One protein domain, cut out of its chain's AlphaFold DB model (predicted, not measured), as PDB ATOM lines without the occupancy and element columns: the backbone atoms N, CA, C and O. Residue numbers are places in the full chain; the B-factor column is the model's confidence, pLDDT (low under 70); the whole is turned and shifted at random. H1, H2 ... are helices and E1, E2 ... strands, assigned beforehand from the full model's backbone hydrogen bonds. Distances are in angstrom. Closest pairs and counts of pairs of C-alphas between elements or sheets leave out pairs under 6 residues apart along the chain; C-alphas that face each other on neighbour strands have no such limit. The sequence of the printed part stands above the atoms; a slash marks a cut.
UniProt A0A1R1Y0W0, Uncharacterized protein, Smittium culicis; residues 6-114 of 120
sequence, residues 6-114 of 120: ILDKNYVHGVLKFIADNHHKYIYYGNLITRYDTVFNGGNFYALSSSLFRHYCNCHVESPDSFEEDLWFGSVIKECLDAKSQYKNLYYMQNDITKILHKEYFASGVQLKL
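AT A GLANCE: This is residues 6 to 114 of the 120 residues of an uncharacterized protein of Smittium culicis (UniProt A0A1R1Y0W0). A pair of side-by-side strands, E1 and E4, makes the middle of the body, with H1 on one side and, on the other, the hairpin E2 and E3 with H3 packed on it; H2 packs near the beginning of E1. A second hairpin, E6 and E7, lies at one end of the long axis, where its residues 106 to 111 stick out. The printed part has 109 residues, with three named helices and seven named strands in the order H1 E1 E2 E3 H2 H3 E4 E5 E6 E7; E1 and E4 are parallel, the two hairpins antiparallel, and the class is mixed, helices and strands. It is only just compact, close to loose, with a radius of gyration of the C-alphas of 15.3 A, and only just elongated, spanning 52 by 34 by 20 A.

HOW THE PARTS SIT: E1, residues 26 to 30, and E4, residues 90 to 94, are parallel neighbours at 22 degrees; N 91 and O 26 are within hydrogen-bond range at 2.8 A. Residues 28 to 29 of E1 also pair antiparallel with residues 47 to 48. E1 runs on into E2, residues 32 to 35, across a break of one residue at 93 degrees. E2 and E3, residues 38 to 41, form a hairpin at 147 degrees, with N 33 and O 40 at 2.8 A. The closest C-alphas of E3 and H3, residues 69 to 82, are those of Phe 40 and Gly 74, 4.3 A apart. H3, with residues 77 to 81 alone, touches H2, residues 50 to 57, about perpendicular at 83 degrees; the C-alphas of Tyr 56 and Cys 80 are closest, at 6.5 A. The closest C-alphas of E1 and H2, Tyr 26 and Leu 52, are 4.8 A apart. H1, residues 9 to 21, comes closest to E1 with the C-alphas of Ile 19 and Ile 27, 7.0 A apart, and is apart from H3. E5, residues 100 to 102, pairs with no named strand, but its residues 100 to 101 pair antiparallel with residues 6 to 7. E6, residues 104 to 107, and E7, residues 110 to 113, form a hairpin at 174 degrees, with N 110 and O 107 at 2.8 A. In H1, H2 and H3 every O i to N i+4 pair is within hydrogen-bond range.

IN THESE COORDINATES: H1 begins at C-alpha 9, (-3.006, 7.127, 14.121), and is 17.8 A long; H3 measures 19.8 A, E1 13.5 A and E4 12.9 A. E7 ends at C-alpha 113, (-10.985, -6.249, 25.523).

THE WHOLE: The C-alphas of Lys 84 and Gly 109 are the two farthest apart, at 51.8 A. The printed part has no cut, and the link from H2 to H3 is long, with 11 residues. The mean pLDDT of the printed part is 91.2, and no printed residue is under 70.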
ATOM      1  N   ILE A   6      -7.718   2.617  21.976       89.81
ATOM      2  CA  ILE A   6      -7.129   2.230  20.685       89.81
ATOM      3  C   ILE A   6      -7.385   3.358  19.687       89.81
ATOM      4  O   ILE A   6      -8.524   3.777  19.484       89.81
ATOM      5  N   LEU A   7      -6.316   3.844  19.056       92.75
ATOM      6  CA  LEU A   7      -6.333   5.069  18.257       92.75
ATOM      7  C   LEU A   7      -5.973   4.796  16.792       92.75
ATOM      8  O   LEU A   7      -4.896   4.270  16.498       92.75
ATOM      9  N   ASP A   8      -6.822   5.243  15.864       94.81
ATOM     10  CA  ASP A   8      -6.429   5.427  14.466       94.81
ATOM     11  C   ASP A   8      -5.393   6.562  14.401       94.81
ATOM     12  O   ASP A   8      -5.690   7.737  14.636       94.81
ATOM     13  N   LYS A   9      -4.143   6.197  14.104       95.31
ATOM     14  CA  LYS A   9      -3.006   7.127  14.121       95.31
ATOM     15  C   LYS A   9      -3.164   8.273  13.128       95.31
ATOM     16  O   LYS A   9      -2.770   9.392  13.446       95.31
ATOM     17  N   ASN A  10      -3.722   8.012  11.945       97.69
ATOM     18  CA  ASN A  10      -3.878   9.033  10.910       97.69
ATOM     19  C   ASN A  10      -4.937  10.049  11.330       97.69
ATOM     20  O   ASN A  10      -4.728  11.257  11.202       97.69
ATOM     21  N   TYR A  11      -6.040   9.553  11.888       96.75
ATOM     22  CA  TYR A  11      -7.090  10.391  12.443       96.75
ATOM     23  C   TYR A  11      -6.569  11.253  13.603       96.75
ATOM     24  O   TYR A  11      -6.679  12.478  13.549       96.75
ATOM     25  N   VAL A  12      -5.924  10.647  14.609       96.25
ATOM     26  CA  VAL A  12      -5.400  11.392  15.769       96.25
ATOM     27  C   VAL A  12      -4.320  12.389  15.358       96.25
ATOM     28  O   VAL A  12      -4.324  13.517  15.843       96.25
ATOM     29  N   HIS A  13      -3.438  12.034  14.423       97.75
ATOM     30  CA  HIS A  13      -2.471  12.981  13.869       97.75
ATOM     31  C   HIS A  13      -3.163  14.188  13.217       97.75
ATOM     32  O   HIS A  13      -2.770  15.325  13.469       97.75
ATOM     33  N   GLY A  14      -4.214  13.963  12.422       98.00
ATOM     34  CA  GLY A  14      -5.002  15.035  11.810       98.00
ATOM     35  C   GLY A  14      -5.655  15.956  12.843       98.00
ATOM     36  O   GLY A  14      -5.566  17.177  12.720       98.00
ATOM     37  N   VAL A  15      -6.237  15.381  13.898       97.12
ATOM     38  CA  VAL A  15      -6.821  16.133  15.019       97.12
ATOM     39  C   VAL A  15      -5.761  16.971  15.731       97.12
ATOM     40  O   VAL A  15      -5.938  18.178  15.899       97.12
ATOM     41  N   LEU A  16      -4.641  16.358  16.124       97.62
ATOM     42  CA  LEU A  16      -3.557  17.051  16.821       97.62
ATOM     43  C   LEU A  16      -2.976  18.176  15.964       97.62
ATOM     44  O   LEU A  16      -2.756  19.275  16.473       97.62
ATOM     45  N   LYS A  17      -2.795  17.936  14.660       98.31
ATOM     46  CA  LYS A  17      -2.380  18.965  13.708       98.31
ATOM     47  C   LYS A  17      -3.381  20.117  13.661       98.31
ATOM     48  O   LYS A  17      -2.969  21.265  13.775       98.31
ATOM     49  N   PHE A  18      -4.678  19.838  13.541       98.12
ATOM     50  CA  PHE A  18      -5.704  20.879  13.511       98.12
ATOM     51  C   PHE A  18      -5.703  21.732  14.790       98.12
ATOM     52  O   PHE A  18      -5.750  22.960  14.707       98.12
ATOM     53  N   ILE A  19      -5.612  21.098  15.964       98.19
ATOM     54  CA  ILE A  19      -5.555  21.793  17.259       98.19
ATOM     55  C   ILE A  19      -4.282  22.643  17.363       98.19
ATOM     56  O   ILE A  19      -4.351  23.785  17.817       98.19
ATOM     57  N   ALA A  20      -3.137  22.120  16.918       97.94
ATOM     58  CA  ALA A  20      -1.869  22.845  16.898       97.94
ATOM     59  C   ALA A  20      -1.895  24.041  15.929       97.94
ATOM     60  O   ALA A  20      -1.528  25.148  16.315       97.94
ATOM     61  N   ASP A  21      -2.409  23.861  14.712       98.44
ATOM     62  CA  ASP A  21      -2.563  24.941  13.727       98.44
ATOM     63  C   ASP A  21      -3.540  26.030  14.228       98.44
ATOM     64  O   ASP A  21      -3.432  27.202  13.870       98.44
ATOM     65  N   ASN A  22      -4.479  25.665  15.110       98.19
ATOM     66  CA  ASN A  22      -5.445  26.567  15.739       98.19
ATOM     67  C   ASN A  22      -5.131  26.849  17.220       98.19
ATOM     68  O   ASN A  22      -6.034  27.203  17.978       98.19
ATOM     69  N   HIS A  23      -3.862  26.765  17.640       97.62
ATOM     70  CA  HIS A  23      -3.446  26.803  19.055       97.62
ATOM     71  C   HIS A  23      -3.896  28.030  19.874       97.62
ATOM     72  O   HIS A  23      -3.716  28.053  21.091       97.62
ATOM     73  N   HIS A  24      -4.375  29.082  19.200       96.81
ATOM     74  CA  HIS A  24      -4.762  30.366  19.777       96.81
ATOM     75  C   HIS A  24      -6.234  30.368  20.202       96.81
ATOM     76  O   HIS A  24      -6.593  31.083  21.134       96.81
ATOM     77  N   LYS A  25      -7.076  29.543  19.568       96.75
ATOM     78  CA  LYS A  25      -8.483  29.353  19.939       96.75
ATOM     79  C   LYS A  25      -8.580  28.415  21.129       96.75
ATOM     80  O   LYS A  25      -7.782  27.492  21.218       96.75
ATOM     81  N   TYR A  26      -9.587  28.591  21.980       97.00
ATOM     82  CA  TYR A  26      -9.868  27.634  23.045       97.00
ATOM     83  C   TYR A  26     -10.604  26.425  22.480       97.00
ATOM     84  O   TYR A  26     -11.811  26.464  22.291       97.00
ATOM     85  N   ILE A  27      -9.866  25.363  22.174       98.06
ATOM     86  CA  ILE A  27     -10.424  24.099  21.684       98.06
ATOM     87  C   ILE A  27     -10.334  23.052  22.788       98.06
ATOM     88  O   ILE A  27      -9.237  22.815  23.305       98.06
ATOM     89  N   TYR A  28     -11.465  22.414  23.086       97.12
ATOM     90  CA  TYR A  28     -11.574  21.247  23.957       97.12
ATOM     91  C   TYR A  28     -12.139  20.067  23.159       97.12
ATOM     92  O   TYR A  28     -13.312  20.048  22.783       97.12
ATOM     93  N   TYR A  29     -11.269  19.112  22.847       97.12
ATOM     94  CA  TYR A  29     -11.547  17.980  21.972       97.12
ATOM     95  C   TYR A  29     -11.722  16.682  22.759       97.12
ATOM     96  O   TYR A  29     -10.922  16.421  23.655       97.12
ATOM     97  N   GLY A  30     -12.667  15.832  22.355       95.75
ATOM     98  CA  GLY A  30     -12.805  14.470  22.870       95.75
ATOM     99  C   GLY A  30     -14.209  13.896  22.681       95.75
ATOM    100  O   GLY A  30     -14.945  14.292  21.776       95.75
ATOM    101  N   ASN A  31     -14.566  12.930  23.523       94.25
ATOM    102  CA  ASN A  31     -15.896  12.331  23.555       94.25
ATOM    103  C   ASN A  31     -16.846  13.157  24.440       94.25
ATOM    104  O   ASN A  31     -16.880  12.938  25.653       94.25
ATOM    105  N   LEU A  32     -17.597  14.104  23.867       93.69
ATOM    106  CA  LEU A  32     -18.397  15.038  24.661       93.69
ATOM    107  C   LEU A  32     -19.576  14.337  25.340       93.69
ATOM    108  O   LEU A  32     -20.381  13.650  24.712       93.69
ATOM    109  N   ILE A  33     -19.712  14.595  26.633       94.12
ATOM    110  CA  ILE A  33     -20.834  14.190  27.470       94.12
ATOM    111  C   ILE A  33     -21.354  15.447  28.164       94.12
ATOM    112  O   ILE A  33     -20.581  16.306  28.584       94.12
ATOM    113  N   THR A  34     -22.676  15.573  28.268       93.75
ATOM    114  CA  THR A  34     -23.319  16.662  29.015       93.75
ATOM    115  C   THR A  34     -24.043  16.094  30.226       93.75
ATOM    116  O   THR A  34     -24.891  15.213  30.086       93.75
ATOM    117  N   ARG A  35     -23.714  16.598  31.418       91.88
ATOM    118  CA  ARG A  35     -24.348  16.216  32.687       91.88
ATOM    119  C   ARG A  35     -24.325  17.408  33.640       91.88
ATOM    120  O   ARG A  35     -23.308  18.084  33.719       91.88
ATOM    121  N   TYR A  36     -25.424  17.655  34.353       87.56
ATOM    122  CA  TYR A  36     -25.524  18.739  35.349       87.56
ATOM    123  C   TYR A  36     -25.065  20.121  34.824       87.56
ATOM    124  O   TYR A  36     -24.350  20.838  35.514       87.56
ATOM    125  N   ASP A  37     -25.429  20.481  33.585       85.94
ATOM    126  CA  ASP A  37     -24.998  21.719  32.901       85.94
ATOM    127  C   ASP A  37     -23.475  21.893  32.722       85.94
ATOM    128  O   ASP A  37     -22.979  23.001  32.467       85.94
ATOM    129  N   THR A  38     -22.728  20.793  32.800       89.31
ATOM    130  CA  THR A  38     -21.308  20.718  32.458       89.31
ATOM    131  C   THR A  38     -21.124  19.849  31.220       89.31
ATOM    132  O   THR A  38     -21.639  18.731  31.137       89.31
ATOM    133  N   VAL A  39     -20.365  20.369  30.255       93.69
ATOM    134  CA  VAL A  39     -19.857  19.600  29.116       93.69
ATOM    135  C   VAL A  39     -18.441  19.147  29.452       93.69
ATOM    136  O   VAL A  39     -17.588  19.962  29.799       93.69
ATOM    137  N   PHE A  40     -18.186  17.851  29.345       94.25
ATOM    138  CA  PHE A  40     -16.884  17.252  29.620       94.25
ATOM    139  C   PHE A  40     -16.556  16.179  28.584       94.25
ATOM    140  O   PHE A  40     -17.434  15.746  27.840       94.25
ATOM    141  N   ASN A  41     -15.291  15.767  28.511       93.56
ATOM    142  CA  ASN A  41     -14.867  14.705  27.606       93.56
ATOM    143  C   ASN A  41     -14.685  13.408  28.383       93.56
ATOM    144  O   ASN A  41     -13.810  13.342  29.230       93.56
ATOM    145  N   GLY A  42     -15.519  12.408  28.106       86.38
ATOM    146  CA  GLY A  42     -15.514  11.145  28.840       86.38
ATOM    147  C   GLY A  42     -14.532  10.121  28.278       86.38
ATOM    148  O   GLY A  42     -14.736   9.629  27.159       86.38
ATOM    149  N   GLY A  43     -13.555   9.735  29.100       79.00
ATOM    150  CA  GLY A  43     -12.579   8.673  28.879       79.00
ATOM    151  C   GLY A  43     -11.811   8.746  27.558       79.00
ATOM    152  O   GLY A  43     -11.843   9.733  26.826       79.00
ATOM    153  N   ASN A  44     -11.132   7.649  27.227       86.31
ATOM    154  CA  ASN A  44     -10.321   7.426  26.028       86.31
ATOM    155  C   ASN A  44      -9.177   8.432  25.804       86.31
ATOM    156  O   ASN A  44      -8.028   8.183  26.165       86.31
ATOM    157  N   PHE A  45      -9.444   9.534  25.125       92.06
ATOM    158  CA  PHE A  45      -8.488  10.485  24.601       92.06
ATOM    159  C   PHE A  45      -9.197  11.819  24.360       92.06
ATOM    160  O   PHE A  45     -10.037  11.962  23.469       92.06
ATOM    161  N   TYR A  46      -8.778  12.820  25.122       94.56
ATOM    162  CA  TYR A  46      -9.154  14.209  24.930       94.56
ATOM    163  C   TYR A  46      -7.905  15.075  24.769       94.56
ATOM    164  O   TYR A  46      -6.799  14.693  25.164       94.56
ATOM    165  N   ALA A  47      -8.076  16.246  24.164       95.75
ATOM    166  CA  ALA A  47      -6.994  17.180  23.893       95.75
ATOM    167  C   ALA A  47      -7.447  18.630  24.084       95.75
ATOM    168  O   ALA A  47      -8.608  18.980  23.869       95.75
ATOM    169  N   LEU A  48      -6.495  19.485  24.454       97.00
ATOM    170  CA  LEU A  48      -6.691  20.920  24.609       97.00
ATOM    171  C   LEU A  48      -5.772  21.675  23.654       97.00
ATOM    172  O   LEU A  48      -4.608  21.321  23.468       97.00
ATOM    173  N   SER A  49      -6.276  22.772  23.098       98.06
ATOM    174  CA  SER A  49      -5.421  23.804  22.495       98.06
ATOM    175  C   SER A  49      -4.426  24.392  23.506       98.06
ATOM    176  O   SER A  49      -4.696  24.457  24.707       98.06
ATOM    177  N   SER A  50      -3.294  24.903  23.011       97.50
ATOM    178  CA  SER A  50      -2.264  25.523  23.858       97.50
ATOM    179  C   SER A  50      -2.777  26.729  24.652       97.50
ATOM    180  O   SER A  50      -2.369  26.930  25.796       97.50
ATOM    181  N   SER A  51      -3.637  27.568  24.070       96.38
ATOM    182  CA  SER A  51      -4.199  28.721  24.778       96.38
ATOM    183  C   SER A  51      -5.152  28.294  25.896       96.38
ATOM    184  O   SER A  51      -5.047  28.831  26.996       96.38
ATOM    185  N   LEU A  52      -5.998  27.283  25.665       96.62
ATOM    186  CA  LEU A  52      -6.883  26.750  26.705       96.62
ATOM    187  C   LEU A  52      -6.087  26.086  27.831       96.62
ATOM    188  O   LEU A  52      -6.344  26.353  29.001       96.62
ATOM    189  N   PHE A  53      -5.068  25.294  27.488       96.19
ATOM    190  CA  PHE A  53      -4.190  24.672  28.479       96.19
ATOM    191  C   PHE A  53      -3.461  25.716  29.336       96.19
ATOM    192  O   PHE A  53      -3.457  25.624  30.559       96.19
ATOM    193  N   ARG A  54      -2.911  26.772  28.720       95.12
ATOM    194  CA  ARG A  54      -2.286  27.880  29.463       95.12
ATOM    195  C   ARG A  54      -3.275  28.607  30.365       95.12
ATOM    196  O   ARG A  54      -2.894  29.053  31.444       95.12
ATOM    197  N   HIS A  55      -4.521  28.759  29.933       93.19
ATOM    198  CA  HIS A  55      -5.553  29.370  30.763       93.19
ATOM    199  C   HIS A  55      -5.859  28.507  31.989       93.19
ATOM    200  O   HIS A  55      -5.857  29.034  33.100       93.19
ATOM    201  N   TYR A  56      -6.026  27.197  31.794       93.44
ATOM    202  CA  TYR A  56      -6.180  26.216  32.870       93.44
ATOM    203  C   TYR A  56      -5.011  26.268  33.868       93.44
ATOM    204  O   TYR A  56      -5.242  26.412  35.062       93.44
ATOM    205  N   CYS A  57      -3.756  26.272  33.403       92.69
ATOM    206  CA  CYS A  57      -2.584  26.331  34.291       92.69
ATOM    207  C   CYS A  57      -2.473  27.625  35.117       92.69
ATOM    208  O   CYS A  57      -1.769  27.643  36.121       92.69
ATOM    209  N   ASN A  58      -3.119  28.711  34.687       92.19
ATOM    210  CA  ASN A  58      -3.151  29.985  35.417       92.19
ATOM    211  C   ASN A  58      -4.393  30.129  36.310       92.19
ATOM    212  O   ASN A  58      -4.632  31.200  36.869       92.19
ATOM    213  N   CYS A  59      -5.221  29.092  36.379       91.62
ATOM    214  CA  CYS A  59      -6.392  29.028  37.230       91.62
ATOM    215  C   CYS A  59      -6.018  28.392  38.573       91.62
ATOM    216  O   CYS A  59      -5.129  27.543  38.637       91.62
ATOM    217  N   HIS A  60      -6.688  28.797  39.651       88.19
ATOM    218  CA  HIS A  60      -6.541  28.108  40.926       88.19
ATOM    219  C   HIS A  60      -7.428  26.865  40.906       88.19
ATOM    220  O   HIS A  60      -8.646  26.980  40.973       88.19
ATOM    221  N   VAL A  61      -6.810  25.697  40.744       87.06
ATOM    222  CA  VAL A  61      -7.507  24.413  40.651       87.06
ATOM    223  C   VAL A  61      -7.322  23.668  41.964       87.06
ATOM    224  O   VAL A  61      -6.197  23.320  42.324       87.06
ATOM    225  N   GLU A  62      -8.418  23.434  42.678       84.81
ATOM    226  CA  GLU A  62      -8.418  22.570  43.856       84.81
ATOM    227  C   GLU A  62      -8.344  21.098  43.439       84.81
ATOM    228  O   GLU A  62      -8.786  20.715  42.353       84.81
ATOM    229  N   SER A  63      -7.772  20.260  44.302       83.31
ATOM    230  CA  SER A  63      -7.742  18.815  44.072       83.31
ATOM    231  C   SER A  63      -9.167  18.259  43.950       83.31
ATOM    232  O   SER A  63     -10.035  18.678  44.716       83.31
ATOM    233  N   PRO A  64      -9.413  17.292  43.049       84.50
ATOM    234  CA  PRO A  64     -10.721  16.661  42.939       84.50
ATOM    235  C   PRO A  64     -11.115  15.986  44.255       84.50
ATOM    236  O   PRO A  64     -10.324  15.258  44.858       84.50
ATOM    237  N   ASP A  65     -12.363  16.189  44.662       80.81
ATOM    238  CA  ASP A  65     -13.021  15.509  45.781       80.81
ATOM    239  C   ASP A  65     -13.838  14.282  45.326       80.81
ATOM    240  O   ASP A  65     -14.374  13.540  46.153       80.81
ATOM    241  N   SER A  66     -13.907  14.037  44.011       81.19
ATOM    242  CA  SER A  66     -14.702  12.976  43.392       81.19
ATOM    243  C   SER A  66     -13.868  12.021  42.529       81.19
ATOM    244  O   SER A  66     -12.793  12.359  42.035       81.19
ATOM    245  N   PHE A  67     -14.397  10.812  42.315       82.25
ATOM    246  CA  PHE A  67     -13.808   9.813  41.414       82.25
ATOM    247  C   PHE A  67     -14.148  10.048  39.931       82.25
ATOM    248  O   PHE A  67     -13.580   9.375  39.071       82.25
ATOM    249  N   GLU A  68     -15.074  10.960  39.614       88.31
ATOM    250  CA  GLU A  68     -15.465  11.282  38.237       88.31
ATOM    251  C   GLU A  68     -14.506  12.338  37.656       88.31
ATOM    252  O   GLU A  68     -14.885  13.490  37.453       88.31
ATOM    253  N   GLU A  69     -13.247  11.946  37.418       89.31
ATOM    254  CA  GLU A  69     -12.174  12.855  36.968       89.31
ATOM    255  C   GLU A  69     -12.545  13.637  35.702       89.31
ATOM    256  O   GLU A  69     -12.375  14.852  35.689       89.31
ATOM    257  N   ASP A  70     -13.132  12.991  34.693       91.88
ATOM    258  CA  ASP A  70     -13.552  13.671  33.463       91.88
ATOM    259  C   ASP A  70     -14.580  14.791  33.729       91.88
ATOM    260  O   ASP A  70     -14.463  15.900  33.197       91.88
ATOM    261  N   LEU A  71     -15.598  14.517  34.563       93.06
ATOM    262  CA  LEU A  71     -16.640  15.491  34.913       93.06
ATOM    263  C   LEU A  71     -16.048  16.641  35.725       93.06
ATOM    264  O   LEU A  71     -16.315  17.806  35.421       93.06
ATOM    265  N   TRP A  72     -15.228  16.316  36.728       92.44
ATOM    266  CA  TRP A  72     -14.499  17.307  37.514       92.44
ATOM    267  C   TRP A  72     -13.658  18.208  36.605       92.44
ATOM    268  O   TRP A  72     -13.760  19.432  36.686       92.44
ATOM    269  N   PHE A  73     -12.898  17.627  35.675       92.94
ATOM    270  CA  PHE A  73     -12.035  18.380  34.776       92.94
ATOM    271  C   PHE A  73     -12.836  19.313  33.858       92.94
ATOM    272  O   PHE A  73     -12.469  20.476  33.680       92.94
ATOM    273  N   GLY A  74     -13.969  18.852  33.315       93.12
ATOM    274  CA  GLY A  74     -14.875  19.698  32.533       93.12
ATOM    275  C   GLY A  74     -15.455  20.871  33.329       93.12
ATOM    276  O   GLY A  74     -15.483  21.996  32.821       93.12
ATOM    277  N   SER A  75     -15.859  20.638  34.583       92.12
ATOM    278  CA  SER A  75     -16.344  21.698  35.478       92.12
ATOM    279  C   SER A  75     -15.254  22.729  35.765       92.12
ATOM    280  O   SER A  75     -15.492  23.923  35.594       92.12
ATOM    281  N   VAL A  76     -14.030  22.286  36.073       92.81
ATOM    282  CA  VAL A  76     -12.889  23.185  36.301       92.81
ATOM    283  C   VAL A  76     -12.594  24.033  35.060       92.81
ATOM    284  O   VAL A  76     -12.417  25.244  35.168       92.81
ATOM    285  N   ILE A  77     -12.583  23.445  33.858       94.12
ATOM    286  CA  ILE A  77     -12.375  24.208  32.615       94.12
ATOM    287  C   ILE A  77     -13.442  25.300  32.447       94.12
ATOM    288  O   ILE A  77     -13.099  26.443  32.120       94.12
ATOM    289  N   LYS A  78     -14.716  24.969  32.685       91.62
ATOM    290  CA  LYS A  78     -15.831  25.924  32.630       91.62
ATOM    291  C   LYS A  78     -15.637  27.059  33.636       91.62
ATOM    292  O   LYS A  78     -15.622  28.218  33.227       91.62
ATOM    293  N   GLU A  79     -15.400  26.739  34.904       90.75
ATOM    294  CA  GLU A  79     -15.201  27.716  35.982       90.75
ATOM    295  C   GLU A  79     -14.018  28.651  35.709       90.75
ATOM    296  O   GLU A  79     -14.140  29.875  35.811       90.75
ATOM    297  N   CYS A  80     -12.885  28.098  35.269       91.31
ATOM    298  CA  CYS A  80     -11.700  28.880  34.934       91.31
ATOM    299  C   CYS A  80     -11.966  29.884  33.806       91.31
ATOM    300  O   CYS A  80     -11.419  30.994  33.809       91.31
ATOM    301  N   LEU A  81     -12.786  29.518  32.819       91.19
ATOM    302  CA  LEU A  81     -13.160  30.405  31.720       91.19
ATOM    303  C   LEU A  81     -14.227  31.423  32.135       91.19
ATOM    304  O   LEU A  81     -14.110  32.593  31.760       91.19
ATOM    305  N   ASP A  82     -15.225  31.019  32.921       87.50
ATOM    306  CA  ASP A  82     -16.279  31.897  33.439       87.50
ATOM    307  C   ASP A  82     -15.705  33.000  34.337       87.50
ATOM    308  O   ASP A  82     -16.047  34.172  34.157       87.50
ATOM    309  N   ALA A  83     -14.725  32.677  35.190       82.06
ATOM    310  CA  ALA A  83     -14.019  33.642  36.039       82.06
ATOM    311  C   ALA A  83     -13.352  34.792  35.255       82.06
ATOM    312  O   ALA A  83     -13.098  35.860  35.808       82.06
ATOM    313  N   LYS A  84     -13.077  34.599  33.955       81.88
ATOM    314  CA  LYS A  84     -12.527  35.631  33.057       81.88
ATOM    315  C   LYS A  84     -13.491  36.041  31.937       81.88
ATOM    316  O   LYS A  84     -13.069  36.692  30.979       81.88
ATOM    317  N   SER A  85     -14.765  35.645  32.024       85.06
ATOM    318  CA  SER A  85     -15.792  35.865  30.990       85.06
ATOM    319  C   SER A  85     -15.383  35.360  29.595       85.06
ATOM    320  O   SER A  85     -15.752  35.935  28.574       85.06
ATOM    321  N   GLN A  86     -14.597  34.281  29.544       84.94
ATOM    322  CA  GLN A  86     -14.043  33.695  28.321       84.94
ATOM    323  C   GLN A  86     -14.806  32.458  27.831       84.94
ATOM    324  O   GLN A  86     -14.487  31.943  26.761       84.94
ATOM    325  N   TYR A  87     -15.814  31.974  28.563       80.12
ATOM    326  CA  TYR A  87     -16.502  30.718  28.235       80.12
ATOM    327  C   TYR A  87     -17.140  30.711  26.840       80.12
ATOM    328  O   TYR A  87     -17.090  29.710  26.133       80.12
ATOM    329  N   LYS A  88     -17.636  31.863  26.372       85.38
ATOM    330  CA  LYS A  88     -18.195  32.021  25.015       85.38
ATOM    331  C   LYS A  88     -17.184  31.766  23.888       85.38
ATOM    332  O   LYS A  88     -17.595  31.582  22.748       85.38
ATOM    333  N   ASN A  89     -15.887  31.766  24.198       89.62
ATOM    334  CA  ASN A  89     -14.805  31.531  23.242       89.62
ATOM    335  C   ASN A  89     -14.362  30.057  23.197       89.62
ATOM    336  O   ASN A  89     -13.425  29.733  22.467       89.62
ATOM    337  N   LEU A  90     -14.996  29.180  23.987       94.69
ATOM    338  CA  LEU A  90     -14.706  27.752  24.024       94.69
ATOM    339  C   LEU A  90     -15.386  27.017  22.866       94.69
ATOM    340  O   LEU A  90     -16.605  27.038  22.715       94.69
ATOM    341  N   TYR A  91     -14.580  26.313  22.080       96.19
ATOM    342  CA  TYR A  91     -15.017  25.415  21.024       96.19
ATOM    343  C   TYR A  91     -14.892  23.971  21.500       96.19
ATOM    344  O   TYR A  91     -13.785  23.471  21.719       96.19
ATOM    345  N   TYR A  92     -16.025  23.288  21.606       95.62
ATOM    346  CA  TYR A  92     -16.052  21.846  21.810       95.62
ATOM    347  C   TYR A  92     -15.903  21.132  20.465       95.62
ATOM    348  O   TYR A  92     -16.612  21.445  19.509       95.62
ATOM    349  N   MET A  93     -14.981  20.176  20.388       95.44
ATOM    350  CA  MET A  93     -14.735  19.384  19.185       95.44
ATOM    351  C   MET A  93     -14.960  17.902  19.496       95.44
ATOM    352  O   MET A  93     -14.151  17.269  20.167       95.44
ATOM    353  N   GLN A  94     -16.072  17.355  19.007       95.00
ATOM    354  CA  GLN A  94     -16.428  15.949  19.195       95.00
ATOM    355  C   GLN A  94     -15.490  15.033  18.396       95.00
ATOM    356  O   GLN A  94     -15.160  15.324  17.243       95.00
ATOM    357  N   ASN A  95     -15.092  13.910  18.990       93.50
ATOM    358  CA  ASN A  95     -14.335  12.868  18.310       93.50
ATOM    359  C   ASN A  95     -15.210  11.966  17.418       93.50
ATOM    360  O   ASN A  95     -16.405  11.783  17.642       93.50
ATOM    361  N   ASP A  96     -14.584  11.344  16.418       93.19
ATOM    362  CA  ASP A  96     -15.145  10.186  15.729       93.19
ATOM    363  C   ASP A  96     -14.881   8.926  16.566       93.19
ATOM    364  O   ASP A  96     -13.760   8.410  16.630       93.19
ATOM    365  N   ILE A  97     -15.934   8.424  17.214       88.56
ATOM    366  CA  ILE A  97     -15.880   7.233  18.075       88.56
ATOM    367  C   ILE A  97     -15.471   5.961  17.320       88.56
ATOM    368  O   ILE A  97     -15.028   5.002  17.939       88.56
ATOM    369  N   THR A  98     -15.573   5.937  15.986       90.12
ATOM    370  CA  THR A  98     -15.104   4.801  15.177       90.12
ATOM    371  C   THR A  98     -13.582   4.799  15.004       90.12
ATOM    372  O   THR A  98     -13.000   3.790  14.604       90.12
ATOM    373  N   LYS A  99     -12.927   5.924  15.312       92.69
ATOM    374  CA  LYS A  99     -11.478   6.144  15.180       92.69
ATOM    375  C   LYS A  99     -10.744   6.163  16.516       92.69
ATOM    376  O   LYS A  99      -9.520   6.028  16.540       92.69
ATOM    377  N   ILE A 100     -11.481   6.334  17.609       91.38
ATOM    378  CA  ILE A 100     -10.984   6.316  18.983       91.38
ATOM    379  C   ILE A 100     -11.851   5.338  19.764       91.38
ATOM    380  O   ILE A 100     -12.913   5.689  20.273       91.38
ATOM    381  N   LEU A 101     -11.394   4.095  19.825       86.88
ATOM    382  CA  LEU A 101     -12.115   3.026  20.499       86.88
ATOM    383  C   LEU A 101     -11.704   2.967  21.962       86.88
ATOM    384  O   LEU A 101     -10.539   3.162  22.308       86.88
ATOM    385  N   HIS A 102     -12.673   2.662  22.812       84.88
ATOM    386  CA  HIS A 102     -12.503   2.594  24.253       84.88
ATOM    387  C   HIS A 102     -12.899   1.194  24.718       84.88
ATOM    388  O   HIS A 102     -14.017   0.757  24.444       84.88
ATOM    389  N   LYS A 103     -11.992   0.498  25.416       83.50
ATOM    390  CA  LYS A 103     -12.165  -0.836  26.028       83.50
ATOM    391  C   LYS A 103     -12.351  -2.009  25.080       83.50
ATOM    392  O   LYS A 103     -11.859  -3.085  25.400       83.50
ATOM    393  N   GLU A 104     -13.030  -1.855  23.950       82.50
ATOM    394  CA  GLU A 104     -13.368  -2.982  23.081       82.50
ATOM    395  C   GLU A 104     -13.031  -2.719  21.611       82.50
ATOM    396  O   GLU A 104     -13.212  -1.620  21.088       82.50
ATOM    397  N   TYR A 105     -12.559  -3.765  20.932       81.19
ATOM    398  CA  TYR A 105     -12.351  -3.790  19.488       81.19
ATOM    399  C   TYR A 105     -12.816  -5.125  18.913       81.19
ATOM    400  O   TYR A 105     -12.478  -6.188  19.437       81.19
ATOM    401  N   PHE A 106     -13.561  -5.059  17.811       81.75
ATOM    402  CA  PHE A 106     -14.064  -6.220  17.088       81.75
ATOM    403  C   PHE A 106     -13.764  -6.066  15.600       81.75
ATOM    404  O   PHE A 106     -14.276  -5.148  14.961       81.75
ATOM    405  N   ALA A 107     -12.964  -6.966  15.031       82.56
ATOM    406  CA  ALA A 107     -12.739  -7.007  13.588       82.56
ATOM    407  C   ALA A 107     -12.301  -8.394  13.126       82.56
ATOM    408  O   ALA A 107     -11.477  -9.034  13.773       82.56
ATOM    409  N   SER A 108     -12.809  -8.840  11.975       84.81
ATOM    410  CA  SER A 108     -12.364 -10.073  11.302       84.81
ATOM    411  C   SER A 108     -12.307 -11.310  12.214       84.81
ATOM    412  O   SER A 108     -11.358 -12.087  12.160       84.81
ATOM    413  N   GLY A 109     -13.306 -11.476  13.087       84.62
ATOM    414  CA  GLY A 109     -13.369 -12.584  14.049       84.62
ATOM    415  C   GLY A 109     -12.478 -12.422  15.288       84.62
ATOM    416  O   GLY A 109     -12.504 -13.281  16.162       84.62
ATOM    417  N   VAL A 110     -11.722 -11.327  15.399       82.31
ATOM    418  CA  VAL A 110     -10.931 -10.974  16.584       82.31
ATOM    419  C   VAL A 110     -11.750 -10.063  17.491       82.31
ATOM    420  O   VAL A 110     -12.238  -9.022  17.051       82.31
ATOM    421  N   GLN A 111     -11.851 -10.442  18.765       87.19
ATOM    422  CA  GLN A 111     -12.381  -9.618  19.847       87.19
ATOM    423  C   GLN A 111     -11.250  -9.297  20.826       87.19
ATOM    424  O   GLN A 111     -10.633 -10.199  21.388       87.19
ATOM    425  N   LEU A 112     -10.997  -8.010  21.047       82.81
ATOM    426  CA  LEU A 112     -10.036  -7.513  22.024       82.81
ATOM    427  C   LEU A 112     -10.781  -6.706  23.089       82.81
ATOM    428  O   LEU A 112     -11.559  -5.814  22.755       82.81
ATOM    429  N   LYS A 113     -10.513  -7.011  24.362       85.25
ATOM    430  CA  LYS A 113     -10.985  -6.249  25.523       85.25
ATOM    431  C   LYS A 113      -9.792  -5.742  26.327       85.25
ATOM    432  O   LYS A 113      -8.868  -6.507  26.595       85.25
ATOM    433  N   LEU A 114      -9.818  -4.471  26.709       82.81
ATOM    434  CA  LEU A 114      -8.771  -3.767  27.449       82.81
ATOM    435  C   LEU A 114      -9.362  -3.145  28.728       82.81
ATOM    436  O   LEU A 114     -10.552  -2.840  28.778       82.81
TER     437      LEU A 114